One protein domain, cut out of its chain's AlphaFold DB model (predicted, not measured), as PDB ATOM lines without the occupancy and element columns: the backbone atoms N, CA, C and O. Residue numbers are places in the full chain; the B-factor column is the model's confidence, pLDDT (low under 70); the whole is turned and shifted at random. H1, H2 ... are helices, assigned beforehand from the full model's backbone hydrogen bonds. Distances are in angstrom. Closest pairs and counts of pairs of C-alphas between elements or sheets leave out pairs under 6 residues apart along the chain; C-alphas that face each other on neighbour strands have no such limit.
ATOM      1  N   LYS A   4     140.673 137.074 116.297       62.31
ATOM      2  CA  LYS A   4     141.834 137.778 115.712       62.31
ATOM      3  C   LYS A   4     141.435 139.129 115.098       62.31
ATOM      4  O   LYS A   4     141.984 140.157 115.488       62.31
ATOM      5  N   SER A   5     140.400 139.141 114.252       63.72
ATOM      6  CA  SER A   5     139.847 140.353 113.618       63.72
ATOM      7  C   SER A   5     139.423 141.416 114.649       63.72
ATOM      8  O   SER A   5     139.779 142.591 114.536       63.72
ATOM      9  N   ARG A   6     138.764 141.006 115.746       61.56
ATOM     10  CA  ARG A   6     138.378 141.935 116.825       61.56
ATOM     11  C   ARG A   6     139.585 142.553 117.543       61.56
ATOM     12  O   ARG A   6     139.595 143.758 117.777       61.56
ATOM     13  N   ALA A   7     140.612 141.757 117.847       68.06
ATOM     14  CA  ALA A   7     141.832 142.245 118.493       68.06
ATOM     15  C   ALA A   7     142.645 143.199 117.597       68.06
ATOM     16  O   ALA A   7     143.262 144.137 118.100       68.06
ATOM     17  N   LYS A   8     142.649 142.980 116.275       69.94
ATOM     18  CA  LYS A   8     143.289 143.877 115.294       69.94
ATOM     19  C   LYS A   8     142.562 145.228 115.233       69.94
ATOM     20  O   LYS A   8     143.184 146.284 115.340       69.94
ATOM     21  N   ARG A   9     141.224 145.203 115.206       71.62
ATOM     22  CA  ARG A   9     140.384 146.413 115.213       71.62
ATOM     23  C   ARG A   9     140.545 147.258 116.479       71.62
ATOM     24  O   ARG A   9     140.667 148.479 116.379       71.62
ATOM     25  N   ASP A  10     140.529 146.629 117.652       69.00
ATOM     26  CA  ASP A  10     140.631 147.341 118.931       69.00
ATOM     27  C   ASP A  10     142.032 147.969 119.109       69.00
ATOM     28  O   ASP A  10     142.144 149.093 119.596       69.00
ATOM     29  N   ARG A  11     143.096 147.314 118.613       65.56
ATOM     30  CA  ARG A  11     144.462 147.874 118.578       65.56
ATOM     31  C   ARG A  11     144.598 149.059 117.625       65.56
ATOM     32  O   ARG A  11     145.172 150.076 118.009       65.56
ATOM     33  N   ARG A  12     144.006 148.985 116.427       71.69
ATOM     34  CA  ARG A  12     143.968 150.110 115.474       71.69
ATOM     35  C   ARG A  12     143.386 151.372 116.108       71.69
ATOM     36  O   ARG A  12     143.917 152.458 115.907       71.69
ATOM     37  N   ALA A  13     142.309 151.232 116.881       68.75
ATOM     38  CA  ALA A  13     141.661 152.361 117.546       68.75
ATOM     39  C   ALA A  13     142.554 153.043 118.603       68.75
ATOM     40  O   ALA A  13     142.331 154.209 118.922       68.75
ATOM     41  N   ALA A  14     143.556 152.333 119.129       66.94
ATOM     42  CA  ALA A  14     144.474 152.825 120.151       66.94
ATOM     43  C   ALA A  14     145.808 153.356 119.591       66.94
ATOM     44  O   ALA A  14     146.578 153.953 120.344       66.94
ATOM     45  N   THR A  15     146.100 153.145 118.302       74.88
ATOM     46  CA  THR A  15     147.409 153.452 117.712       74.88
ATOM     47  C   THR A  15     147.418 154.776 116.937       74.88
ATOM     48  O   THR A  15     146.375 155.337 116.591       74.88
ATOM     49  N   ASN A  16     148.609 155.326 116.686       82.62
ATOM     50  CA  ASN A  16     148.739 156.571 115.929       82.62
ATOM     51  C   ASN A  16     148.330 156.383 114.453       82.62
ATOM     52  O   ASN A  16     148.353 155.284 113.917       82.62
ATOM     53  N   PHE A  17     147.975 157.474 113.769       84.25
ATOM     54  CA  PHE A  17     147.451 157.416 112.395       84.25
ATOM     55  C   PHE A  17     148.331 156.634 111.408       84.25
ATOM     56  O   PHE A  17     147.798 155.979 110.523       84.25
ATOM     57  N   ILE A  18     149.656 156.716 111.538       83.25
ATOM     58  CA  ILE A  18     150.581 156.038 110.626       83.25
ATOM     59  C   ILE A  18     150.599 154.544 110.921       83.25
ATOM     60  O   ILE A  18     150.372 153.756 110.014       83.25
ATOM     61  N   ALA A  19     150.792 154.175 112.186       84.12
ATOM     62  CA  ALA A  19     150.783 152.779 112.603       84.12
ATOM     63  C   ALA A  19     149.421 152.106 112.390       84.12
ATOM     64  O   ALA A  19     149.342 150.894 112.261       84.12
ATOM     65  N   ALA A  20     148.341 152.886 112.305       87.69
ATOM     66  CA  ALA A  20     147.045 152.373 111.894       87.69
ATOM     67  C   ALA A  20     146.994 152.062 110.392       87.69
ATOM     68  O   ALA A  20     146.231 151.191 110.007       87.69
ATOM     69  N   LEU A  21     147.721 152.790 109.540       92.38
ATOM     70  CA  LEU A  21     147.626 152.699 108.078       92.38
ATOM     71  C   LEU A  21     148.527 151.643 107.447       92.38
ATOM     72  O   LEU A  21     148.272 151.262 106.306       92.38
ATOM     73  N   THR A  22     149.590 151.237 108.133       95.00
ATOM     74  CA  THR A  22     150.633 150.381 107.569       95.00
ATOM     75  C   THR A  22     150.861 149.133 108.407       95.00
ATOM     76  O   THR A  22     150.622 149.141 109.611       95.00
ATOM     77  N   ALA A  23     151.444 148.120 107.776       94.19
ATOM     78  CA  ALA A  23     151.872 146.836 108.321       94.19
ATOM     79  C   ALA A  23     153.029 146.903 109.342       94.19
ATOM     80  O   ALA A  23     153.839 145.982 109.430       94.19
ATOM     81  N   CYS A  24     153.166 147.994 110.099       93.44
ATOM     82  CA  CYS A  24     154.353 148.243 110.915       93.44
ATOM     83  C   CYS A  24     154.254 147.754 112.364       93.44
ATOM     84  O   CYS A  24     155.183 148.009 113.132       93.44
ATOM     85  N   GLU A  25     153.177 147.056 112.739       89.69
ATOM     86  CA  GLU A  25     153.002 146.494 114.084       89.69
ATOM     87  C   GLU A  25     154.209 145.636 114.499       89.69
ATOM     88  O   GLU A  25     154.695 144.793 113.746       89.69
ATOM     89  N   GLY A  26     154.709 145.862 115.715       88.69
ATOM     90  CA  GLY A  26     155.859 145.153 116.274       88.69
ATOM     91  C   GLY A  26     157.206 145.587 115.694       88.69
ATOM     92  O   GLY A  26     158.239 145.015 116.049       88.69
ATOM     93  N   THR A  27     157.227 146.594 114.818       93.12
ATOM     94  CA  THR A  27     158.453 147.123 114.216       93.12
ATOM     95  C   THR A  27     158.798 148.496 114.776       93.12
ATOM     96  O   THR A  27     157.956 149.227 115.287       93.12
ATOM     97  N   TRP A  28     160.048 148.917 114.592       91.88
ATOM     98  CA  TRP A  28     160.506 150.256 114.971       91.88
ATOM     99  C   TRP A  28     159.739 151.399 114.269       91.88
ATOM    100  O   TRP A  28     159.768 152.540 114.742       91.88
ATOM    101  N   LEU A  29     159.043 151.112 113.159       92.62
ATOM    102  CA  LEU A  29     158.239 152.089 112.425       92.62
ATOM    103  C   LEU A  29     156.910 152.424 113.118       92.62
ATOM    104  O   LEU A  29     156.365 153.500 112.862       92.62
ATOM    105  N   GLU A  30     156.410 151.570 114.020       91.44
ATOM    106  CA  GLU A  30     155.163 151.833 114.759       91.44
ATOM    107  C   GLU A  30     155.287 153.054 115.683       91.44
ATOM    108  O   GLU A  30     154.312 153.761 115.975       91.44
ATOM    109  N   HIS A  31     156.514 153.323 116.131       90.12
ATOM    110  CA  HIS A  31     156.819 154.402 117.049       90.12
ATOM    111  C   HIS A  31     156.984 155.743 116.317       90.12
ATOM    112  O   HIS A  31     157.511 155.790 115.195       90.12
ATOM    113  N   PRO A  32     156.589 156.859 116.960       88.94
ATOM    114  CA  PRO A  32     156.884 158.195 116.460       88.94
ATOM    115  C   PRO A  32     158.384 158.412 116.241       88.94
ATOM    116  O   PRO A  32     159.217 157.880 116.973       88.94
ATOM    117  N   VAL A  33     158.719 159.256 115.265       92.00
ATOM    118  CA  VAL A  33     160.107 159.638 114.981       92.00
ATOM    119  C   VAL A  33     160.686 160.391 116.180       92.00
ATOM    120  O   VAL A  33     160.151 161.426 116.585       92.00
ATOM    121  N   SER A  34     161.787 159.886 116.737       94.44
ATOM    122  CA  SER A  34     162.519 160.557 117.820       94.44
ATOM    123  C   SER A  34     163.356 161.734 117.302       94.44
ATOM    124  O   SER A  34     163.655 161.830 116.112       94.44
ATOM    125  N   GLU A  35     163.793 162.630 118.190       96.31
ATOM    126  CA  GLU A  35     164.669 163.750 117.804       96.31
ATOM    127  C   GLU A  35     166.021 163.283 117.244       96.31
ATOM    128  O   GLU A  35     166.541 163.863 116.283       96.31
ATOM    129  N   GLU A  36     166.575 162.215 117.820       96.88
ATOM    130  CA  GLU A  36     167.812 161.591 117.353       96.88
ATOM    131  C   GLU A  36     167.632 161.012 115.947       96.88
ATOM    132  O   GLU A  36     168.431 161.271 115.045       96.88
ATOM    133  N   GLU A  37     166.540 160.281 115.725       96.88
ATOM    134  CA  GLU A  37     166.209 159.737 114.414       96.88
ATOM    135  C   GLU A  37     165.990 160.844 113.377       96.88
ATOM    136  O   GLU A  37     166.586 160.806 112.301       96.88
ATOM    137  N   ALA A  38     165.224 161.884 113.716       97.19
ATOM    138  CA  ALA A  38     165.021 163.036 112.845       97.19
ATOM    139  C   ALA A  38     166.349 163.721 112.480       97.19
ATOM    140  O   ALA A  38     166.520 164.207 111.359       97.19
ATOM    141  N   THR A  39     167.308 163.752 113.409       98.12
ATOM    142  CA  THR A  39     168.652 164.289 113.162       98.12
ATOM    143  C   THR A  39     169.437 163.420 112.186       98.12
ATOM    144  O   THR A  39     170.024 163.962 111.248       98.12
ATOM    145  N   ARG A  40     169.388 162.090 112.331       98.19
ATOM    146  CA  ARG A  40     170.016 161.156 111.382       98.19
ATOM    147  C   ARG A  40     169.407 161.253 109.986       98.19
ATOM    148  O   ARG A  40     170.152 161.301 109.013       98.19
ATOM    149  N   ILE A  41     168.081 161.363 109.875       98.19
ATOM    150  CA  ILE A  41     167.392 161.534 108.585       98.19
ATOM    151  C   ILE A  41     167.862 162.816 107.888       98.19
ATOM    152  O   ILE A  41     168.274 162.770 106.731       98.19
ATOM    153  N   ARG A  42     167.881 163.954 108.599       98.12
ATOM    154  CA  ARG A  42     168.371 165.227 108.039       98.12
ATOM    155  C   ARG A  42     169.839 165.153 107.623       98.12
ATOM    156  O   ARG A  42     170.201 165.689 106.579       98.12
ATOM    157  N   ALA A  43     170.682 164.504 108.425       98.19
ATOM    158  CA  ALA A  43     172.090 164.305 108.092       98.19
ATOM    159  C   ALA A  43     172.255 163.457 106.821       98.19
ATOM    160  O   ALA A  43     173.025 163.837 105.941       98.19
ATOM    161  N   ALA A  44     171.483 162.375 106.685       98.19
ATOM    162  CA  ALA A  44     171.473 161.530 105.495       98.19
ATOM    163  C   ALA A  44     171.018 162.307 104.249       98.19
ATOM    164  O   ALA A  44     171.692 162.270 103.225       98.19
ATOM    165  N   GLN A  45     169.939 163.089 104.343       97.19
ATOM    166  CA  GLN A  45     169.490 163.948 103.240       97.19
ATOM    167  C   GLN A  45     170.560 164.970 102.835       97.19
ATOM    168  O   GLN A  45     170.822 165.146 101.646       97.19
ATOM    169  N   LYS A  46     171.229 165.595 103.811       97.00
ATOM    170  CA  LYS A  46     172.330 166.529 103.552       97.00
ATOM    171  C   LYS A  46     173.525 165.846 102.883       97.00
ATOM    172  O   LYS A  46     174.144 166.429 101.998       97.00
ATOM    173  N   ALA A  47     173.838 164.610 103.268       97.12
ATOM    174  CA  ALA A  47     174.908 163.825 102.656       97.12
ATOM    175  C   ALA A  47     174.639 163.496 101.176       97.12
ATOM    176  O   ALA A  47     175.586 163.264 100.431       97.12
ATOM    177  N   LEU A  48     173.378 163.531 100.729       95.56
ATOM    178  CA  LEU A  48     173.012 163.347  99.322       95.56
ATOM    179  C   LEU A  48     173.183 164.620  98.476       95.56
ATOM    180  O   LEU A  48     173.290 164.522  97.255       95.56
ATOM    181  N   GLU A  49     173.250 165.813  99.077       93.69
ATOM    182  CA  GLU A  49     173.345 167.085  98.339       93.69
ATOM    183  C   GLU A  49     174.551 167.198  97.386       93.69
ATOM    184  O   GLU A  49     174.384 167.779  96.311       93.69
ATOM    185  N   PRO A  50     175.753 166.672  97.698       95.62
ATOM    186  CA  PRO A  50     176.876 166.673  96.759       95.62
ATOM    187  C   PRO A  50     176.642 165.792  95.521       95.62
ATOM    188  O   PRO A  50     177.285 165.992  94.494       95.62
ATOM    189  N   HIS A  51     175.696 164.849  95.577       92.81
ATOM    190  CA  HIS A  51     175.414 163.888  94.508       92.81
ATOM    191  C   HIS A  51     174.382 164.393  93.484       92.81
ATOM    192  O   HIS A  51     173.757 163.600  92.784       92.81
ATOM    193  N   ARG A  52     174.225 165.717  93.333       86.00
ATOM    194  CA  ARG A  52     173.289 166.341  92.373       86.00
ATOM    195  C   ARG A  52     173.439 165.837  90.939       86.00
ATOM    196  O   ARG A  52     172.435 165.666  90.265       86.00
ATOM    197  N   ALA A  53     174.666 165.587  90.479       89.75
ATOM    198  CA  ALA A  53     174.897 165.059  89.134       89.75
ATOM    199  C   ALA A  53     174.341 163.634  88.967       89.75
ATOM    200  O   ALA A  53     173.743 163.329  87.943       89.75
ATOM    201  N   ALA A  54     174.488 162.785  89.990       87.88
ATOM    202  CA  ALA A  54     173.899 161.448  89.993       87.88
ATOM    203  C   ALA A  54     172.368 161.515  90.079       87.88
ATOM    204  O   ALA A  54     171.685 160.775  89.383       87.88
ATOM    205  N   ALA A  55     171.829 162.444  90.876       86.06
ATOM    206  CA  ALA A  55     170.390 162.679  90.951       86.06
ATOM    207  C   ALA A  55     169.809 163.113  89.595       86.06
ATOM    208  O   ALA A  55     168.796 162.566  89.176       86.06
ATOM    209  N   ALA A  56     170.478 164.039  88.896       87.88
ATOM    210  CA  ALA A  56     170.083 164.473  87.557       87.88
ATOM    211  C   ALA A  56     170.104 163.302  86.564       87.88
ATOM    212  O   ALA A  56     169.087 163.021  85.939       87.88
ATOM    213  N   ALA A  57     171.205 162.544  86.521       87.75
ATOM    214  CA  ALA A  57     171.337 161.382  85.643       87.75
ATOM    215  C   ALA A  57     170.296 160.283  85.927       87.75
ATOM    216  O   ALA A  57     169.872 159.586  85.009       87.75
ATOM    217  N   LEU A  58     169.880 160.114  87.188       84.19
ATOM    218  CA  LEU A  58     168.788 159.208  87.552       84.19
ATOM    219  C   LEU A  58     167.439 159.709  87.028       84.19
ATOM    220  O   LEU A  58     166.637 158.895  86.593       84.19
ATOM    221  N   SER A  59     167.187 161.019  87.066       83.25
ATOM    222  CA  SER A  59     165.927 161.616  86.605       83.25
ATOM    223  C   SER A  59     165.851 161.897  85.101       83.25
ATOM    224  O   SER A  59     164.769 162.219  84.621       83.25
ATOM    225  N   ASP A  60     166.961 161.785  84.363       89.94
ATOM    226  CA  ASP A  60     167.001 162.001  82.907       89.94
ATOM    227  C   ASP A  60     166.157 160.966  82.135       89.94
ATOM    228  O   ASP A  60     165.693 161.242  81.030       89.94
ATOM    229  N   ASP A  61     165.936 159.788  82.726       89.44
ATOM    230  CA  ASP A  61     165.048 158.740  82.220       89.44
ATOM    231  C   ASP A  61     164.050 158.351  83.318       89.44
ATOM    232  O   ASP A  61     164.338 157.556  84.219       89.44
ATOM    233  N   GLU A  62     162.864 158.957  83.254       87.38
ATOM    234  CA  GLU A  62     161.825 158.783  84.266       87.38
ATOM    235  C   GLU A  62     161.330 157.332  84.347       87.38
ATOM    236  O   GLU A  62     161.112 156.815  85.443       87.38
ATOM    237  N   GLU A  63     161.199 156.639  83.215       90.56
ATOM    238  CA  GLU A  63     160.723 155.254  83.191       90.56
ATOM    239  C   GLU A  63     161.734 154.322  83.868       90.56
ATOM    240  O   GLU A  63     161.376 153.472  84.696       90.56
ATOM    241  N   LYS A  64     163.023 154.518  83.572       92.62
ATOM    242  CA  LYS A  64     164.102 153.779  84.225       92.62
ATOM    243  C   LYS A  64     164.148 154.062  85.724       92.62
ATOM    244  O   LYS A  64     164.326 153.123  86.503       92.62
ATOM    245  N   LEU A  65     163.949 155.313  86.140       93.50
ATOM    246  CA  LEU A  65     163.887 155.674  87.556       93.50
ATOM    247  C   LEU A  65     162.700 155.020  88.262       93.50
ATOM    248  O   LEU A  65     162.862 154.505  89.370       93.50
ATOM    249  N   GLN A  66     161.519 155.014  87.640       93.12
ATOM    250  CA  GLN A  66     160.337 154.365  88.202       93.12
ATOM    251  C   GLN A  66     160.577 152.862  88.381       93.12
ATOM    252  O   GLN A  66     160.338 152.339  89.467       93.12
ATOM    253  N   ARG A  67     161.137 152.185  87.372       94.62
ATOM    254  CA  ARG A  67     161.470 150.754  87.439       94.62
ATOM    255  C   ARG A  67     162.488 150.439  88.533       94.62
ATOM    256  O   ARG A  67     162.247 149.563  89.355       94.62
ATOM    257  N   PHE A  68     163.571 151.210  88.590       96.44
ATOM    258  CA  PHE A  68     164.584 151.086  89.638       96.44
ATOM    259  C   PHE A  68     163.992 151.325  91.035       96.44
ATOM    260  O   PHE A  68     164.277 150.597  91.979       96.44
ATOM    261  N   SER A  69     163.100 152.310  91.167       97.31
ATOM    262  CA  SER A  69     162.410 152.590  92.430       97.31
ATOM    263  C   SER A  69     161.485 151.445  92.850       97.31
ATOM    264  O   SER A  69     161.428 151.115  94.031       97.31
ATOM    265  N   LEU A  70     160.777 150.822  91.901       96.38
ATOM    266  CA  LEU A  70     159.953 149.641  92.173       96.38
ATOM    267  C   LEU A  70     160.813 148.474  92.676       96.38
ATOM    268  O   LEU A  70     160.417 147.814  93.628       96.38
ATOM    269  N   GLU A  71     161.991 148.244  92.090       96.56
ATOM    270  CA  GLU A  71     162.932 147.216  92.559       96.56
ATOM    271  C   GLU A  71     163.406 147.476  93.993       96.56
ATOM    272  O   GLU A  71     163.444 146.548  94.797       96.56
ATOM    273  N   ILE A  72     163.694 148.733  94.346       97.38
ATOM    274  CA  ILE A  72     164.068 149.107  95.718       97.38
ATOM    275  C   ILE A  72     162.927 148.812  96.694       97.38
ATOM    276  O   ILE A  72     163.159 148.212  97.740       97.38
ATOM    277  N   PHE A  73     161.704 149.241  96.372       98.12
ATOM    278  CA  PHE A  73     160.564 149.120  97.284       98.12
ATOM    279  C   PHE A  73     159.977 147.706  97.375       98.12
ATOM    280  O   PHE A  73     159.184 147.459  98.274       98.12
ATOM    281  N   ARG A  74     160.386 146.778  96.498       96.31
ATOM    282  CA  ARG A  74     160.094 145.339  96.626       96.31
ATOM    283  C   ARG A  74     160.908 144.645  97.718       96.31
ATOM    284  O   ARG A  74     160.586 143.523  98.086       96.31
ATOM    285  N   ASP A  75     161.982 145.268  98.198       96.69
ATOM    286  CA  ASP A  75     162.804 144.709  99.266       96.69
ATOM    287  C   ASP A  75     161.989 144.559 100.562       96.69
ATOM    288  O   ASP A  75     161.310 145.495 100.990       96.69
ATOM    289  N   GLU A  76     162.101 143.400 101.219       95.12
ATOM    290  CA  GLU A  76     161.356 143.059 102.442       95.12
ATOM    291  C   GLU A  76     161.525 144.082 103.574       95.12
ATOM    292  O   GLU A  76     160.648 144.222 104.428       95.12
ATOM    293  N   ARG A  77     162.613 144.865 103.575       96.12
ATOM    294  CA  ARG A  77     162.799 145.977 104.521       96.12
ATOM    295  C   ARG A  77     161.653 146.992 104.471       96.12
ATOM    296  O   ARG A  77     161.408 147.647 105.482       96.12
ATOM    297  N   PHE A  78     160.966 147.126 103.336       97.56
ATOM    298  CA  PHE A  78     159.820 148.018 103.163       97.56
ATOM    299  C   PHE A  78     158.469 147.353 103.436       97.56
ATOM    300  O   PHE A  78     157.476 148.076 103.497       97.56
ATOM    301  N   ALA A  79     158.417 146.041 103.686       97.00
ATOM    302  CA  ALA A  79     157.173 145.342 104.010       97.00
ATOM    303  C   ALA A  79     156.370 145.993 105.154       97.00
ATOM    304  O   ALA A  79     155.152 146.111 105.025       97.00
ATOM    305  N   PRO A  80     156.998 146.543 106.218       97.00
ATOM    306  CA  PRO A  80     156.262 147.265 107.256       97.00
ATOM    307  C   PRO A  80     155.521 148.526 106.774       97.00
ATOM    308  O   PRO A  80     154.683 149.053 107.501       97.00
ATOM    309  N   LEU A  81     155.839 149.056 105.586       97.44
ATOM    310  CA  LEU A  81     155.124 150.182 104.979       97.44
ATOM    311  C   LEU A  81     153.910 149.749 104.158       97.44
ATOM    312  O   LEU A  81     153.130 150.619 103.783       97.44
ATOM    313  N   HIS A  82     153.732 148.461 103.854       98.00
ATOM    314  CA  HIS A  82     152.566 147.995 103.104       98.00
ATOM    315  C   HIS A  82     151.270 148.448 103.776       98.00
ATOM    316  O   HIS A  82     151.219 148.576 105.002       98.00
ATOM    317  N   PHE A  83     150.238 148.742 102.983       97.31
ATOM    318  CA  PHE A  83     148.965 149.175 103.550       97.31
ATOM    319  C   PHE A  83     148.366 148.078 104.431       97.31
ATOM    320  O   PHE A  83     148.411 146.899 104.089       97.31
ATOM    321  N   GLU A  84     147.824 148.488 105.576       95.00
ATOM    322  CA  GLU A  84     147.210 147.573 106.530       95.00
ATOM    323  C   GLU A  84     145.895 146.998 105.979       95.00
ATOM    324  O   GLU A  84     145.227 147.645 105.172       95.00
ATOM    325  N   ASP A  85     145.480 145.823 106.454       93.44
ATOM    326  CA  ASP A  85     144.387 145.052 105.844       93.44
ATOM    327  C   ASP A  85     143.090 145.830 105.733       93.44
ATOM    328  O   ASP A  85     142.416 145.753 104.722       93.44
ATOM    329  N   TRP A  86     142.745 146.646 106.726       91.44
ATOM    330  CA  TRP A  86     141.503 147.413 106.652       91.44
ATOM    331  C   TRP A  86     141.505 148.447 105.518       91.44
ATOM    332  O   TRP A  86     140.441 148.859 105.062       91.44
ATOM    333  N   VAL A  87     142.683 148.926 105.104       95.25
ATOM    334  CA  VAL A  87     142.814 149.806 103.938       95.25
ATOM    335  C   VAL A  87     142.542 148.990 102.678       95.25
ATOM    336  O   VAL A  87     141.805 149.453 101.813       95.25
ATOM    337  N   VAL A  88     143.090 147.774 102.610       96.75
ATOM    338  CA  VAL A  88     142.866 146.823 101.513       96.75
ATOM    339  C   VAL A  88     141.393 146.423 101.430       96.75
ATOM    340  O   VAL A  88     140.793 146.565 100.372       96.75
ATOM    341  N   GLU A  89     140.767 146.056 102.549       95.44
ATOM    342  CA  GLU A  89     139.333 145.765 102.655       95.44
ATOM    343  C   GLU A  89     138.492 146.920 102.096       95.44
ATOM    344  O   GLU A  89     137.592 146.694 101.297       95.44
ATOM    345  N   GLN A  90     138.814 148.176 102.433       96.06
ATOM    346  CA  GLN A  90     138.089 149.331 101.884       96.06
ATOM    347  C   GLN A  90     138.294 149.519 100.376       96.06
ATOM    348  O   GLN A  90     137.390 149.997  99.689       96.06
ATOM    349  N   VAL A  91     139.472 149.175  99.852       97.50
ATOM    350  CA  VAL A  91     139.735 149.182  98.409       97.50
ATOM    351  C   VAL A  91     138.907 148.096  97.719       97.50
ATOM    352  O   VAL A  91     138.219 148.405  96.745       97.50
ATOM    353  N   LEU A  92     138.901 146.872  98.252       96.25
ATOM    354  CA  LEU A  92     138.113 145.751  97.734       96.25
ATOM    355  C   LEU A  92     136.606 146.046  97.797       96.25
ATOM    356  O   LEU A  92     135.904 145.886  96.804       96.25
ATOM    357  N   GLU A  93     136.104 146.601  98.904       96.56
ATOM    358  CA  GLU A  93     134.709 147.055  99.022       96.56
ATOM    359  C   GLU A  93     134.349 148.113  97.966       96.56
ATOM    360  O   GLU A  93     133.213 148.178  97.488       96.56
ATOM    361  N   ARG A  94     135.305 148.976  97.601       97.06
ATOM    362  CA  ARG A  94     135.073 150.100  96.691       97.06
ATOM    363  C   ARG A  94     135.151 149.717  95.216       97.06
ATOM    364  O   ARG A  94     134.389 150.290  94.424       97.06
ATOM    365  N   PHE A  95     136.102 148.860  94.860       96.44
ATOM    366  CA  PHE A  95     136.493 148.556  93.480       96.44
ATOM    367  C   PHE A  95     136.261 147.092  93.084       96.44
ATOM    368  O   PHE A  95     136.317 146.788  91.894       96.44
ATOM    369  N   GLY A  96     135.949 146.217  94.041       95.38
ATOM    370  CA  GLY A  96     135.903 144.770  93.859       95.38
ATOM    371  C   GLY A  96     137.289 144.125  93.907       95.38
ATOM    372  O   GLY A  96     138.302 144.792  94.148       95.38
ATOM    373  N   GLU A  97     137.306 142.818  93.652       93.88
ATOM    374  CA  GLU A  97     138.528 142.030  93.481       93.88
ATOM    375  C   GLU A  97     139.367 142.576  92.305       93.88
ATOM    376  O   GLU A  97     138.797 142.962  91.273       93.88
ATOM    377  N   PRO A  98     140.708 142.615  92.413       92.56
ATOM    378  CA  PRO A  98     141.579 142.931  91.298       92.56
ATOM    379  C   PRO A  98     141.343 141.949  90.141       92.56
ATOM    380  O   PRO A  98     141.216 140.743  90.358       92.56
ATOM    381  N   PRO A  99     141.309 142.432  88.891       90.81
ATOM    382  CA  PRO A  99     141.119 141.562  87.740       90.81
ATOM    383  C   PRO A  99     142.330 140.641  87.554       90.81
ATOM    384  O   PRO A  99     143.472 141.103  87.513       90.81
ATOM    385  N   VAL A 100     142.064 139.344  87.387       86.00
ATOM    386  CA  VAL A 100     143.058 138.346  86.974       86.00
ATOM    387  C   VAL A 100     143.049 138.276  85.453       86.00
ATOM    388  O   VAL A 100     141.996 138.082  84.846       86.00
ATOM    389  N   THR A 101     144.214 138.441  84.836       81.38
ATOM    390  CA  THR A 101     144.362 138.380  83.382       81.38
ATOM    391  C   THR A 101     145.486 137.431  82.995       81.38
ATOM    392  O   THR A 101     146.551 137.424  83.612       81.38
ATOM    393  N   GLU A 102     145.229 136.599  81.987       83.56
ATOM    394  CA  GLU A 102     146.224 135.695  81.400       83.56
ATOM    395  C   GLU A 102     147.039 136.383  80.295       83.56
ATOM    396  O   GLU A 102     148.077 135.861  79.888       83.56
ATOM    397  N   ASP A 103     146.584 137.545  79.807       86.38
ATOM    398  CA  ASP A 103     147.262 138.324  78.773       86.38
ATOM    399  C   ASP A 103     148.209 139.354  79.414       86.38
ATOM    400  O   ASP A 103     147.751 140.317  80.031       86.38
ATOM    401  N   PRO A 104     149.537 139.228  79.241       77.50
ATOM    402  CA  PRO A 104     150.496 140.196  79.771       77.50
ATOM    403  C   PRO A 104     150.354 141.616  79.199       77.50
ATOM    404  O   PRO A 104     150.934 142.549  79.757       77.50
ATOM    405  N   ALA A 105     149.653 141.791  78.072       85.00
ATOM    406  CA  ALA A 105     149.385 143.099  77.476       85.00
ATOM    407  C   ALA A 105     148.136 143.784  78.059       85.00
ATOM    408  O   ALA A 105     147.906 144.964  77.783       85.00
ATOM    409  N   ASP A 106     147.337 143.070  78.852       89.00
ATOM    410  CA  ASP A 106     146.132 143.605  79.466       89.00
ATOM    411  C   ASP A 106     146.478 144.552  80.625       89.00
ATOM    412  O   ASP A 106     147.157 144.206  81.597       89.00
ATOM    413  N   SER A 107     145.994 145.790  80.520       91.25
ATOM    414  CA  SER A 107     146.223 146.824  81.521       91.25
ATOM    415  C   SER A 107     145.244 146.771  82.692       91.25
ATOM    416  O   SER A 107     145.423 147.557  83.620       91.25
ATOM    417  N   ALA A 108     144.257 145.868  82.712       92.75
ATOM    418  CA  ALA A 108     143.176 145.859  83.701       92.75
ATOM    419  C   ALA A 108     143.681 145.885  85.154       92.75
ATOM    420  O   ALA A 108     143.229 146.709  85.952       92.75
ATOM    421  N   PHE A 109     144.668 145.049  85.497       91.44
ATOM    422  CA  PHE A 109     145.258 145.043  86.841       91.44
ATOM    423  C   PHE A 109     146.040 146.332  87.135       91.44
ATOM    424  O   PHE A 109     145.965 146.895  88.228       91.44
ATOM    425  N   THR A 110     146.749 146.858  86.135       91.75
ATOM    426  CA  THR A 110     147.480 148.128  86.260       91.75
ATOM    427  C   THR A 110     146.524 149.307  86.465       91.75
ATOM    428  O   THR A 110     146.790 150.188  87.287       91.75
ATOM    429  N   ASP A 111     145.396 149.327  85.755       95.19
ATOM    430  CA  ASP A 111     144.367 150.358  85.868       95.19
ATOM    431  C   ASP A 111     143.623 150.262  87.209       95.19
ATOM    432  O   ASP A 111     143.371 151.294  87.840       95.19
ATOM    433  N   TYR A 112     143.377 149.044  87.703       96.62
ATOM    434  CA  TYR A 112     142.881 148.800  89.059       96.62
ATOM    435  C   TYR A 112     143.825 149.390  90.114       96.62
ATOM    436  O   TYR A 112     143.408 150.223  90.925       96.62
ATOM    437  N   LEU A 113     145.117 149.033  90.072       95.50
ATOM    438  CA  LEU A 113     146.111 149.550  91.016       95.50
ATOM    439  C   LEU A 113     146.208 151.075  90.950       95.50
ATOM    440  O   LEU A 113     146.281 151.741  91.983       95.50
ATOM    441  N   ARG A 114     146.165 151.648  89.741       95.75
ATOM    442  CA  ARG A 114     146.167 153.101  89.545       95.75
ATOM    443  C   ARG A 114     144.991 153.758  90.263       95.75
ATOM    444  O   ARG A 114     145.212 154.758  90.945       95.75
ATOM    445  N   ALA A 115     143.785 153.211  90.130       97.38
ATOM    446  CA  ALA A 115     142.590 153.735  90.784       97.38
ATOM    447  C   ALA A 115     142.647 153.574  92.315       97.38
ATOM    448  O   ALA A 115     142.390 154.534  93.046       97.38
ATOM    449  N   ALA A 116     143.052 152.398  92.801       97.62
ATOM    450  CA  ALA A 116     143.179 152.098  94.226       97.62
ATOM    451  C   ALA A 116     144.192 153.019  94.927       97.62
ATOM    452  O   ALA A 116     143.904 153.586  95.989       97.62
ATOM    453  N   VAL A 117     145.364 153.223  94.314       97.31
ATOM    454  CA  VAL A 117     146.410 154.107  94.846       97.31
ATOM    455  C   VAL A 117     145.964 155.567  94.826       97.31
ATOM    456  O   VAL A 117     146.154 156.266  95.822       97.31
ATOM    457  N   GLN A 118     145.332 156.032  93.745       96.94
ATOM    458  CA  GLN A 118     144.811 157.401  93.673       96.94
ATOM    459  C   GLN A 118     143.767 157.670  94.756       96.94
ATOM    460  O   GLN A 118     143.811 158.716  95.406       96.94
ATOM    461  N   TRP A 119     142.859 156.720  94.982       97.06
ATOM    462  CA  TRP A 119     141.811 156.837  95.991       97.06
ATOM    463  C   TRP A 119     142.371 156.827  97.421       97.06
ATOM    464  O   TRP A 119     142.019 157.684  98.235       97.06
ATOM    465  N   THR A 120     143.300 155.914  97.714       96.31
ATOM    466  CA  THR A 120     143.928 155.784  99.042       96.31
ATOM    467  C   THR A 120     144.887 156.944  99.338       96.31
ATOM    468  O   THR A 120     145.016 157.409 100.476       96.31
ATOM    469  N   GLY A 121     145.559 157.448  98.303       94.75
ATOM    470  CA  GLY A 121     146.608 158.462  98.351       94.75
ATOM    471  C   GLY A 121     146.106 159.880  98.623       94.75
ATOM    472  O   GLY A 121     146.416 160.805  97.875       94.75
ATOM    473  N   THR A 122     145.371 160.099  99.713       95.50
ATOM    474  CA  THR A 122     145.014 161.452 100.166       95.50
ATOM    475  C   THR A 122     146.263 162.268 100.522       95.50
ATOM    476  O   THR A 122     147.312 161.714 100.864       95.50
ATOM    477  N   SER A 123     146.165 163.603 100.554       94.94
ATOM    478  CA  SER A 123     147.299 164.456 100.955       94.94
ATOM    479  C   SER A 123     147.843 164.117 102.348       94.94
ATOM    480  O   SER A 123     149.035 164.279 102.603       94.94
ATOM    481  N   ARG A 124     146.984 163.644 103.262       94.69
ATOM    482  CA  ARG A 124     147.392 163.216 104.606       94.69
ATOM    483  C   ARG A 124     148.200 161.918 104.554       94.69
ATOM    484  O   ARG A 124     149.250 161.853 105.189       94.69
ATOM    485  N   VAL A 125     147.739 160.927 103.787       95.44
ATOM    486  CA  VAL A 125     148.450 159.653 103.579       95.44
ATOM    487  C   VAL A 125     149.793 159.906 102.898       95.44
ATOM    488  O   VAL A 125     150.823 159.498 103.418       95.44
ATOM    489  N   ARG A 126     149.815 160.688 101.814       97.50
ATOM    490  CA  ARG A 126     151.039 161.048 101.081       97.50
ATOM    491  C   ARG A 126     152.116 161.665 101.977       97.50
ATOM    492  O   ARG A 126     153.263 161.229 101.949       97.50
ATOM    493  N   ARG A 127     151.747 162.638 102.822       95.94
ATOM    494  CA  ARG A 127     152.683 163.248 103.789       95.94
ATOM    495  C   ARG A 127     153.177 162.245 104.826       95.94
ATOM    496  O   ARG A 127     154.361 162.246 105.146       95.94
ATOM    497  N   ALA A 128     152.285 161.403 105.345       94.44
ATOM    498  CA  ALA A 128     152.653 160.374 106.307       94.44
ATOM    499  C   ALA A 128     153.656 159.374 105.711       94.44
ATOM    500  O   ALA A 128     154.688 159.117 106.327       94.44
ATOM    501  N   MET A 129     153.392 158.869 104.505       96.12
ATOM    502  CA  MET A 129     154.231 157.857 103.854       96.12
ATOM    503  C   MET A 129     155.567 158.417 103.384       96.12
ATOM    504  O   MET A 129     156.595 157.772 103.562       96.12
ATOM    505  N   SER A 130     155.580 159.659 102.895       97.12
ATOM    506  CA  SER A 130     156.822 160.394 102.648       97.12
ATOM    507  C   SER A 130     157.670 160.513 103.920       97.12
ATOM    508  O   SER A 130     158.861 160.219 103.902       97.12
ATOM    509  N   GLY A 131     157.058 160.846 105.060       96.06
ATOM    510  CA  GLY A 131     157.762 160.876 106.343       96.06
ATOM    511  C   GLY A 131     158.334 159.515 106.752       96.06
ATOM    512  O   GLY A 131     159.472 159.454 107.210       96.06
ATOM    513  N   GLN A 132     157.575 158.430 106.570       96.50
ATOM    514  CA  GLN A 132     158.019 157.084 106.946       96.50
ATOM    515  C   GLN A 132     159.132 156.548 106.049       96.50
ATOM    516  O   GLN A 132     160.125 156.034 106.557       96.50
ATOM    517  N   VAL A 133     159.023 156.707 104.729       98.06
ATOM    518  CA  VAL A 133     160.029 156.172 103.803       98.06
ATOM    519  C   VAL A 133     161.398 156.839 104.000       98.06
ATOM    520  O   VAL A 133     162.437 156.192 103.877       98.06
ATOM    521  N   LEU A 134     161.427 158.119 104.398       98.19
ATOM    522  CA  LEU A 134     162.673 158.841 104.674       98.19
ATOM    523  C   LEU A 134     163.452 158.268 105.864       98.19
ATOM    524  O   LEU A 134     164.668 158.450 105.939       98.19
ATOM    525  N   ARG A 135     162.789 157.537 106.769       97.88
ATOM    526  CA  ARG A 135     163.430 156.896 107.927       97.88
ATOM    527  C   ARG A 135     164.424 155.805 107.522       97.88
ATOM    528  O   ARG A 135     165.323 155.480 108.292       97.88
ATOM    529  N   PHE A 136     164.323 155.290 106.296       98.00
ATOM    530  CA  PHE A 136     165.256 154.308 105.748       98.00
ATOM    531  C   PHE A 136     166.559 154.929 105.231       98.00
ATOM    532  O   PHE A 136     167.579 154.233 105.186       98.00
ATOM    533  N   LEU A 137     166.559 156.226 104.888       97.50
ATOM    534  CA  LEU A 137     167.697 156.899 104.251       97.50
ATOM    535  C   LEU A 137     169.031 156.734 104.989       97.50
ATOM    536  O   LEU A 137     170.008 156.423 104.306       97.50
ATOM    537  N   PRO A 138     169.115 156.891 106.330       98.00
ATOM    538  CA  PRO A 138     170.391 156.764 107.031       98.00
ATOM    539  C   PRO A 138     171.095 155.441 106.725       98.00
ATOM    540  O   PRO A 138     172.263 155.437 106.364       98.00
ATOM    541  N   SER A 139     170.356 154.327 106.732       97.19
ATOM    542  CA  SER A 139     170.937 153.002 106.490       97.19
ATOM    543  C   SER A 139     171.493 152.813 105.074       97.19
ATOM    544  O   SER A 139     172.454 152.066 104.894       97.19
ATOM    545  N   TYR A 140     170.905 153.466 104.068       97.88
ATOM    546  CA  TYR A 140     171.391 153.408 102.688       97.88
ATOM    547  C   TYR A 140     172.614 154.305 102.499       97.88
ATOM    548  O   TYR A 140     173.591 153.882 101.883       97.88
ATOM    549  N   VAL A 141     172.588 155.507 103.082       97.12
ATOM    550  CA  VAL A 141     173.727 156.435 103.058       97.12
ATOM    551  C   VAL A 141     174.938 155.832 103.771       97.12
ATOM    552  O   VAL A 141     176.023 155.823 103.198       97.12
ATOM    553  N   ASP A 142     174.751 155.245 104.956       96.88
ATOM    554  CA  ASP A 142     175.828 154.612 105.733       96.88
ATOM    555  C   ASP A 142     176.482 153.439 104.979       96.88
ATOM    556  O   ASP A 142     177.674 153.175 105.135       96.88
ATOM    557  N   LYS A 143     175.716 152.748 104.126       97.50
ATOM    558  CA  LYS A 143     176.200 151.653 103.268       97.50
ATOM    559  C   LYS A 143     176.792 152.128 101.935       97.50
ATOM    560  O   LYS A 143     177.244 151.296 101.154       97.50
ATOM    561  N   GLY A 144     176.777 153.430 101.647       96.31
ATOM    562  CA  GLY A 144     177.238 153.985 100.370       96.31
ATOM    563  C   GLY A 144     176.314 153.693  99.179       96.31
ATOM    564  O   GLY A 144     176.729 153.863  98.034       96.31
ATOM    565  N   LEU A 145     175.067 153.281  99.426       96.88
ATOM    566  CA  LEU A 145     174.046 153.003  98.407       96.88
ATOM    567  C   LEU A 145     173.395 154.314  97.940       96.88
ATOM    568  O   LEU A 145     172.240 154.623  98.246       96.88
ATOM    569  N   VAL A 146     174.198 155.147  97.275       95.31
ATOM    570  CA  VAL A 146     173.839 156.532  96.944       95.31
ATOM    571  C   VAL A 146     172.659 156.599  95.977       95.31
ATOM    572  O   VAL A 146     171.760 157.409  96.184       95.31
ATOM    573  N   ASN A 147     172.628 155.760  94.938       95.69
ATOM    574  CA  ASN A 147     171.572 155.824  93.922       95.69
ATOM    575  C   ASN A 147     170.213 155.410  94.497       95.69
ATOM    576  O   ASN A 147     169.201 156.051  94.226       95.69
ATOM    577  N   GLU A 148     170.197 154.385  95.341       97.56
ATOM    578  CA  GLU A 148     169.015 153.914  96.046       97.56
ATOM    579  C   GLU A 148     168.513 154.967  97.036       97.56
ATOM    580  O   GLU A 148     167.325 155.283  97.060       97.56
ATOM    581  N   ALA A 149     169.419 155.579  97.808       97.81
ATOM    582  CA  ALA A 149     169.075 156.672  98.712       97.81
ATOM    583  C   ALA A 149     168.501 157.887  97.957       97.81
ATOM    584  O   ALA A 149     167.527 158.494  98.409       97.81
ATOM    585  N   LEU A 150     169.060 158.227  96.789       97.06
ATOM    586  CA  LEU A 150     168.530 159.276  95.915       97.06
ATOM    587  C   LEU A 150     167.135 158.925  95.389       97.06
ATOM    588  O   LEU A 150     166.246 159.775  95.451       97.06
ATOM    589  N   ALA A 151     166.913 157.688  94.938       97.06
ATOM    590  CA  ALA A 151     165.606 157.226  94.473       97.06
ATOM    591  C   ALA A 151     164.554 157.250  95.597       97.06
ATOM    592  O   ALA A 151     163.440 157.734  95.381       97.06
ATOM    593  N   ILE A 152     164.906 156.819  96.814       97.94
ATOM    594  CA  ILE A 152     164.027 156.902  97.993       97.94
ATOM    595  C   ILE A 152     163.670 158.362  98.293       97.94
ATOM    596  O   ILE A 152     162.494 158.694  98.442       97.94
ATOM    597  N   ASN A 153     164.670 159.249  98.350       96.81
ATOM    598  CA  ASN A 153     164.456 160.664  98.656       96.81
ATOM    599  C   ASN A 153     163.610 161.362  97.572       96.81
ATOM    600  O   ASN A 153     162.717 162.147  97.891       96.81
ATOM    601  N   TYR A 154     163.839 161.035  96.298       95.25
ATOM    602  CA  TYR A 154     163.039 161.523  95.175       95.25
ATOM    603  C   TYR A 154     161.579 161.066  95.276       95.25
ATOM    604  O   TYR A 154     160.668 161.891  95.207       95.25
ATOM    605  N   ASN A 155     161.337 159.774  95.519       96.81
ATOM    606  CA  ASN A 155     159.979 159.246  95.670       96.81
ATOM    607  C   ASN A 155     159.263 159.846  96.883       96.81
ATOM    608  O   ASN A 155     158.078 160.166  96.786       96.81
ATOM    609  N   ALA A 156     159.966 160.064  98.000       97.31
ATOM    610  CA  ALA A 156     159.411 160.757  99.160       97.31
ATOM    611  C   ALA A 156     158.936 162.174  98.799       97.31
ATOM    612  O   ALA A 156     157.845 162.582  99.205       97.31
ATOM    613  N   TYR A 157     159.725 162.907  98.010       95.69
ATOM    614  CA  TYR A 157     159.384 164.247  97.534       95.69
ATOM    615  C   TYR A 157     158.193 164.233  96.563       95.69
ATOM    616  O   TYR A 157     157.182 164.889  96.821       95.69
ATOM    617  N   VAL A 158     158.260 163.449  95.482       95.06
ATOM    618  CA  VAL A 158     157.210 163.409  94.444       95.06
ATOM    619  C   VAL A 158     155.873 162.928  95.005       95.06
ATOM    620  O   VAL A 158     154.828 163.450  94.616       95.06
ATOM    621  N   THR A 159     155.897 162.012  95.979       96.69
ATOM    622  CA  THR A 159     154.685 161.531  96.663       96.69
ATOM    623  C   THR A 159     153.917 162.670  97.329       96.69
ATOM    624  O   THR A 159     152.691 162.625  97.371       96.69
ATOM    625  N   VAL A 160     154.604 163.699  97.836       96.88
ATOM    626  CA  VAL A 160     153.972 164.870  98.471       96.88
ATOM    627  C   VAL A 160     153.613 165.948  97.455       96.88
ATOM    628  O   VAL A 160     152.588 166.609  97.609       96.88
ATOM    629  N   MET A 161     154.465 166.143  96.450       95.06
ATOM    630  CA  MET A 161     154.370 167.272  95.523       95.06
ATOM    631  C   MET A 161     153.432 167.035  94.340       95.06
ATOM    632  O   MET A 161     153.102 167.985  93.635       95.06
ATOM    633  N   SER A 162     153.005 165.792  94.123       91.12
ATOM    634  CA  SER A 162     152.104 165.414  93.037       91.12
ATOM    635  C   SER A 162     151.030 164.433  93.508       91.12
ATOM    636  O   SER A 162     151.128 163.823  94.577       91.12
ATOM    637  N   ASP A 163     150.009 164.260  92.678       89.81
ATOM    638  CA  ASP A 163     148.995 163.212  92.788       89.81
ATOM    639  C   ASP A 163     149.394 161.917  92.055       89.81
ATOM    640  O   ASP A 163     148.615 160.963  92.017       89.81
ATOM    641  N   ALA A 164     150.629 161.834  91.546       90.56
ATOM    642  CA  ALA A 164     151.127 160.671  90.828       90.56
ATOM    643  C   ALA A 164     151.076 159.394  91.683       90.56
ATOM    644  O   ALA A 164     151.228 159.424  92.913       90.56
ATOM    645  N   ASN A 165     150.908 158.257  91.008       94.06
ATOM    646  CA  ASN A 165     151.052 156.933  91.606       94.06
ATOM    647  C   ASN A 165     152.528 156.584  91.684       94.06
ATOM    648  O   ASN A 165     153.074 155.907  90.817       94.06
ATOM    649  N   THR A 166     153.185 157.117  92.706       96.31
ATOM    650  CA  THR A 166     154.612 156.894  92.893       96.31
ATOM    651  C   THR A 166     154.898 155.411  93.148       96.31
ATOM    652  O   THR A 166     154.083 154.736  93.787       96.31
ATOM    653  N   PRO A 167     156.066 154.903  92.715       97.31
ATOM    654  CA  PRO A 167     156.540 153.561  93.047       97.31
ATOM    655  C   PRO A 167     156.358 153.169  94.519       97.31
ATOM    656  O   PRO A 167     155.972 152.038  94.799       97.31
ATOM    657  N   LEU A 168     156.556 154.117  95.445       97.88
ATOM    658  CA  LEU A 168     156.296 153.928  96.874       97.88
ATOM    659  C   LEU A 168     154.846 153.499  97.144       97.88
ATOM    660  O   LEU A 168     154.617 152.441  97.719       97.88
ATOM    661  N   LEU A 169     153.864 154.303  96.727       97.94
ATOM    662  CA  LEU A 169     152.456 154.017  97.017       97.94
ATOM    663  C   LEU A 169     151.950 152.779  96.266       97.94
ATOM    664  O   LEU A 169     151.107 152.051  96.786       97.94
ATOM    665  N   VAL A 170     152.470 152.535  95.059       97.62
ATOM    666  CA  VAL A 170     152.151 151.334  94.280       97.62
ATOM    667  C   VAL A 170     152.623 150.081  95.013       97.62
ATOM    668  O   VAL A 170     151.817 149.178  95.217       97.62
ATOM    669  N   GLN A 171     153.886 150.023  95.453       97.75
ATOM    670  CA  GLN A 171     154.390 148.849  96.177       97.75
ATOM    671  C   GLN A 171     153.701 148.658  97.526       97.75
ATOM    672  O   GLN A 171     153.390 147.530  97.887       97.75
ATOM    673  N   MET A 172     153.359 149.741  98.224       98.06
ATOM    674  CA  MET A 172     152.567 149.636  99.448       98.06
ATOM    675  C   MET A 172     151.195 148.985  99.230       98.06
ATOM    676  O   MET A 172     150.751 148.212 100.077       98.06
ATOM    677  N   MET A 173     150.519 149.310  98.122       98.25
ATOM    678  CA  MET A 173     149.224 148.720  97.767       98.25
ATOM    679  C   MET A 173     149.366 147.268  97.326       98.25
ATOM    680  O   MET A 173     148.648 146.414  97.830       98.25
ATOM    681  N   VAL A 174     150.316 146.978  96.435       96.81
ATOM    682  CA  VAL A 174     150.579 145.610  95.962       96.81
ATOM    683  C   VAL A 174     150.948 144.693  97.125       96.81
ATOM    684  O   VAL A 174     150.387 143.611  97.250       96.81
ATOM    685  N   GLY A 175     151.845 145.137  98.005       96.56
ATOM    686  CA  GLY A 175     152.253 144.366  99.171       96.56
ATOM    687  C   GLY A 175     151.142 144.189 100.208       96.56
ATOM    688  O   GLY A 175     151.066 143.138 100.837       96.56
ATOM    689  N   GLY A 176     150.260 145.184 100.360       96.88
ATOM    690  CA  GLY A 176     149.068 145.072 101.205       96.88
ATOM    691  C   GLY A 176     148.070 144.053 100.654       96.88
ATOM    692  O   GLY A 176     147.620 143.187 101.397       96.88
ATOM    693  N   LEU A 177     147.777 144.119  99.349       95.94
ATOM    694  CA  LEU A 177     146.921 143.150  98.654       95.94
ATOM    695  C   LEU A 177     147.477 141.729  98.774       95.94
ATOM    696  O   LEU A 177     146.743 140.846  99.195       95.94
ATOM    697  N   SER A 178     148.764 141.523  98.470       94.75
ATOM    698  CA  SER A 178     149.414 140.207  98.575       94.75
ATOM    699  C   SER A 178     149.230 139.606  99.964       94.75
ATOM    700  O   SER A 178     148.701 138.512 100.085       94.75
ATOM    701  N   ARG A 179     149.578 140.359 101.017       94.06
ATOM    702  CA  ARG A 179     149.441 139.885 102.398       94.06
ATOM    703  C   ARG A 179     147.988 139.578 102.763       94.06
ATOM    704  O   ARG A 179     147.734 138.613 103.471       94.06
ATOM    705  N   TRP A 180     147.047 140.405 102.311       93.81
ATOM    706  CA  TRP A 180     145.631 140.184 102.583       93.81
ATOM    707  C   TRP A 180     145.137 138.873 101.960       93.81
ATOM    708  O   TRP A 180     144.468 138.116 102.659       93.81
ATOM    709  N   TYR A 181     145.502 138.586 100.702       90.56
ATOM    710  CA  TYR A 181     145.171 137.312 100.049       90.56
ATOM    711  C   TYR A 181     145.857 136.132 100.725       90.56
ATOM    712  O   TYR A 181     145.171 135.169 101.038       90.56
ATOM    713  N   ASP A 182     147.152 136.233 101.039       89.25
ATOM    714  CA  ASP A 182     147.875 135.165 101.740       89.25
ATOM    715  C   ASP A 182     147.179 134.802 103.074       89.25
ATOM    716  O   ASP A 182     147.009 133.630 103.391       89.25
ATOM    717  N   GLU A 183     146.707 135.795 103.842       84.31
ATOM    718  CA  GLU A 183     146.010 135.562 105.118       84.31
ATOM    719  C   GLU A 183     144.557 135.057 104.959       84.31
ATOM    720  O   GLU A 183     144.070 134.344 105.837       84.31
ATOM    721  N   HIS A 184     143.846 135.431 103.887       78.69
ATOM    722  CA  HIS A 184     142.426 135.085 103.700       78.69
ATOM    723  C   HIS A 184     142.203 133.827 102.846       78.69
ATOM    724  O   HIS A 184     141.221 133.124 103.079       78.69
ATOM    725  N   GLU A 185     143.109 133.488 101.925       66.38
ATOM    726  CA  GLU A 185     143.094 132.194 101.224       66.38
ATOM    727  C   GLU A 185     143.383 131.039 102.202       66.38
ATOM    728  O   GLU A 185     142.724 130.000 102.139       66.38
ATOM    729  N   GLU A 186     144.277 131.246 103.179       56.06
ATOM    730  CA  GLU A 186     144.518 130.286 104.267       56.06
ATOM    731  C   GLU A 186     143.260 130.051 105.132       56.06
ATOM    732  O   GLU A 186     142.986 128.920 105.537       56.06
ATOM    733  N   ASP A 187     142.464 131.090 105.411       51.47
ATOM    734  CA  ASP A 187     141.241 130.972 106.222       51.47
ATOM    735  C   ASP A 187     140.104 130.238 105.466       51.47
ATOM    736  O   ASP A 187     139.339 129.494 106.095       51.47
ATOM    737  N   ASP A 188     140.011 130.381 104.137       48.88
ATOM    738  CA  ASP A 188     139.037 129.664 103.296       48.88
ATOM    739  C   ASP A 188     139.398 128.174 103.118       48.88
ATOM    740  O   ASP A 188     138.511 127.314 103.173       48.88
ATOM    741  N   GLU A 189     140.688 127.831 102.987       46.84
ATOM    742  CA  GLU A 189     141.141 126.429 102.959       46.84
ATOM    743  C   GLU A 189     140.902 125.720 104.301       46.84
ATOM    744  O   GLU A 189     140.412 124.588 104.328       46.84
ATOM    745  N   VAL A 190     141.178 126.375 105.433       47.16
ATOM    746  CA  VAL A 190     140.963 125.783 106.768       47.16
ATOM    747  C   VAL A 190     139.468 125.605 107.065       47.16
ATOM    748  O   VAL A 190     139.068 124.574 107.609       47.16
ATOM    749  N   ALA A 191     138.619 126.557 106.662       46.91
ATOM    750  CA  ALA A 191     137.169 126.437 106.810       46.91
ATOM    751  C   ALA A 191     136.564 125.311 105.950       46.91
ATOM    752  O   ALA A 191     135.565 124.712 106.355       46.91
ATOM    753  N   ALA A 192     137.155 125.008 104.790       48.97
ATOM    754  CA  ALA A 192     136.741 123.893 103.941       48.97
ATOM    755  C   ALA A 192     137.137 122.524 104.525       48.97
ATOM    756  O   ALA A 192     136.357 121.579 104.426       48.97
ATOM    757  N   VAL A 193     138.300 122.423 105.177       51.78
ATOM    758  CA  VAL A 193     138.778 121.182 105.819       51.78
ATOM    759  C   VAL A 193     137.999 120.854 107.099       51.78
ATOM    760  O   VAL A 193     137.741 119.687 107.373       51.78
ATOM    761  N   ASP A 194     137.568 121.862 107.863       47.56
ATOM    762  CA  ASP A 194     136.755 121.664 109.075       47.56
ATOM    763  C   ASP A 194     135.263 121.366 108.780       47.56
ATOM    764  O   ASP A 194     134.482 121.111 109.705       47.56
ATOM    765  N   ALA A 195     134.847 121.422 107.510       50.41
ATOM    766  CA  ALA A 195     133.482 121.148 107.057       50.41
ATOM    767  C   ALA A 195     133.286 119.739 106.445       50.41
ATOM    768  O   ALA A 195     132.144 119.398 106.111       50.41
TER     769      ALA A 195
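What this domain is: This is residues 4 to 195 of the 196 residues of an uncharacterized protein of Kouleothrix aurantiaca (UniProt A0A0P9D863). Two helices, H8 and H9, fold into a hairpin that the kinked H3 crosses near its turn. From H9 the long H10 runs away, with H4, H5, H6 and H7 packed on its first part, and residues 184 to 195 stick out as an arm; H1, at one side, meets only H2. The printed part has 192 residues with ten named helices, H1 to H10 in chain order, and no named strand: an all helix domain, its helices mostly crossed. It is compact, with a radius of gyration of the C-alphas of 17.9 A, and spans 63 by 43 by 28 A.

How they stand to each other: Begin with H1, residues 4 to 14, which only just touches H2, residues 17 to 21, only at the corner, with 3 pairs of C-alphas within 8 A; the closest are Arg 12 and Ala 20, 5.2 A. H3, residues 35 to 59, has a kink of 82 degrees near residue 51. H4, residues 62 to 73, only just touches it, only at the corner, with 3 pairs, closest at C-alphas 58 and 65, 6.0 A. After H5, residues 76 to 81, H6, residues 85 to 95, touches H7, residues 108 to 120, closest at C-alphas 91 and 116, 6.2 A. In H8, residues 123 to 142, residues 134 to 141 touch residues 37 to 48 of H3, closest at C-alphas 138 and 44, 5.1 A, about perpendicular at 86 degrees. H9, residues 146 to 161, forms a hairpin with H8, opposite ways at a shallow tilt of 12 degrees, closest at C-alphas 156 and 130, 4.4 A. In H10, residues 167 to 193, residues 167 to 171 touch H4, closest at C-alphas 167 and 70, 5.3 A, and residues 173 to 180 touch H6, closest at C-alphas 180 and 85, 6.0 A. Every O i to N i+4 pair is within hydrogen-bond range in H2, H4, H6 and H7, against 6 of 7 in H1, 15 of 21 in H3, 10 of 16 in H8, 11 of 12 in H9, 21 of 23 in H10, and 0 of 2 in H5, where 2 of 3 O i to N i+3 pairs are.

Where its parts are: Find C-alpha 4 at (141.834, 137.778, 115.712), where H1 begins. H3 runs 31.3 A, H8 30.6 A and H9 22.3 A. H10 runs 39.1 A to C-alpha 193 at (138.778, 121.182, 105.819).

The domain as a whole: The printed part has no cut. The links H2 to H3 and H6 to H7 are long. Residues 185 to 195 are among those under pLDDT 70.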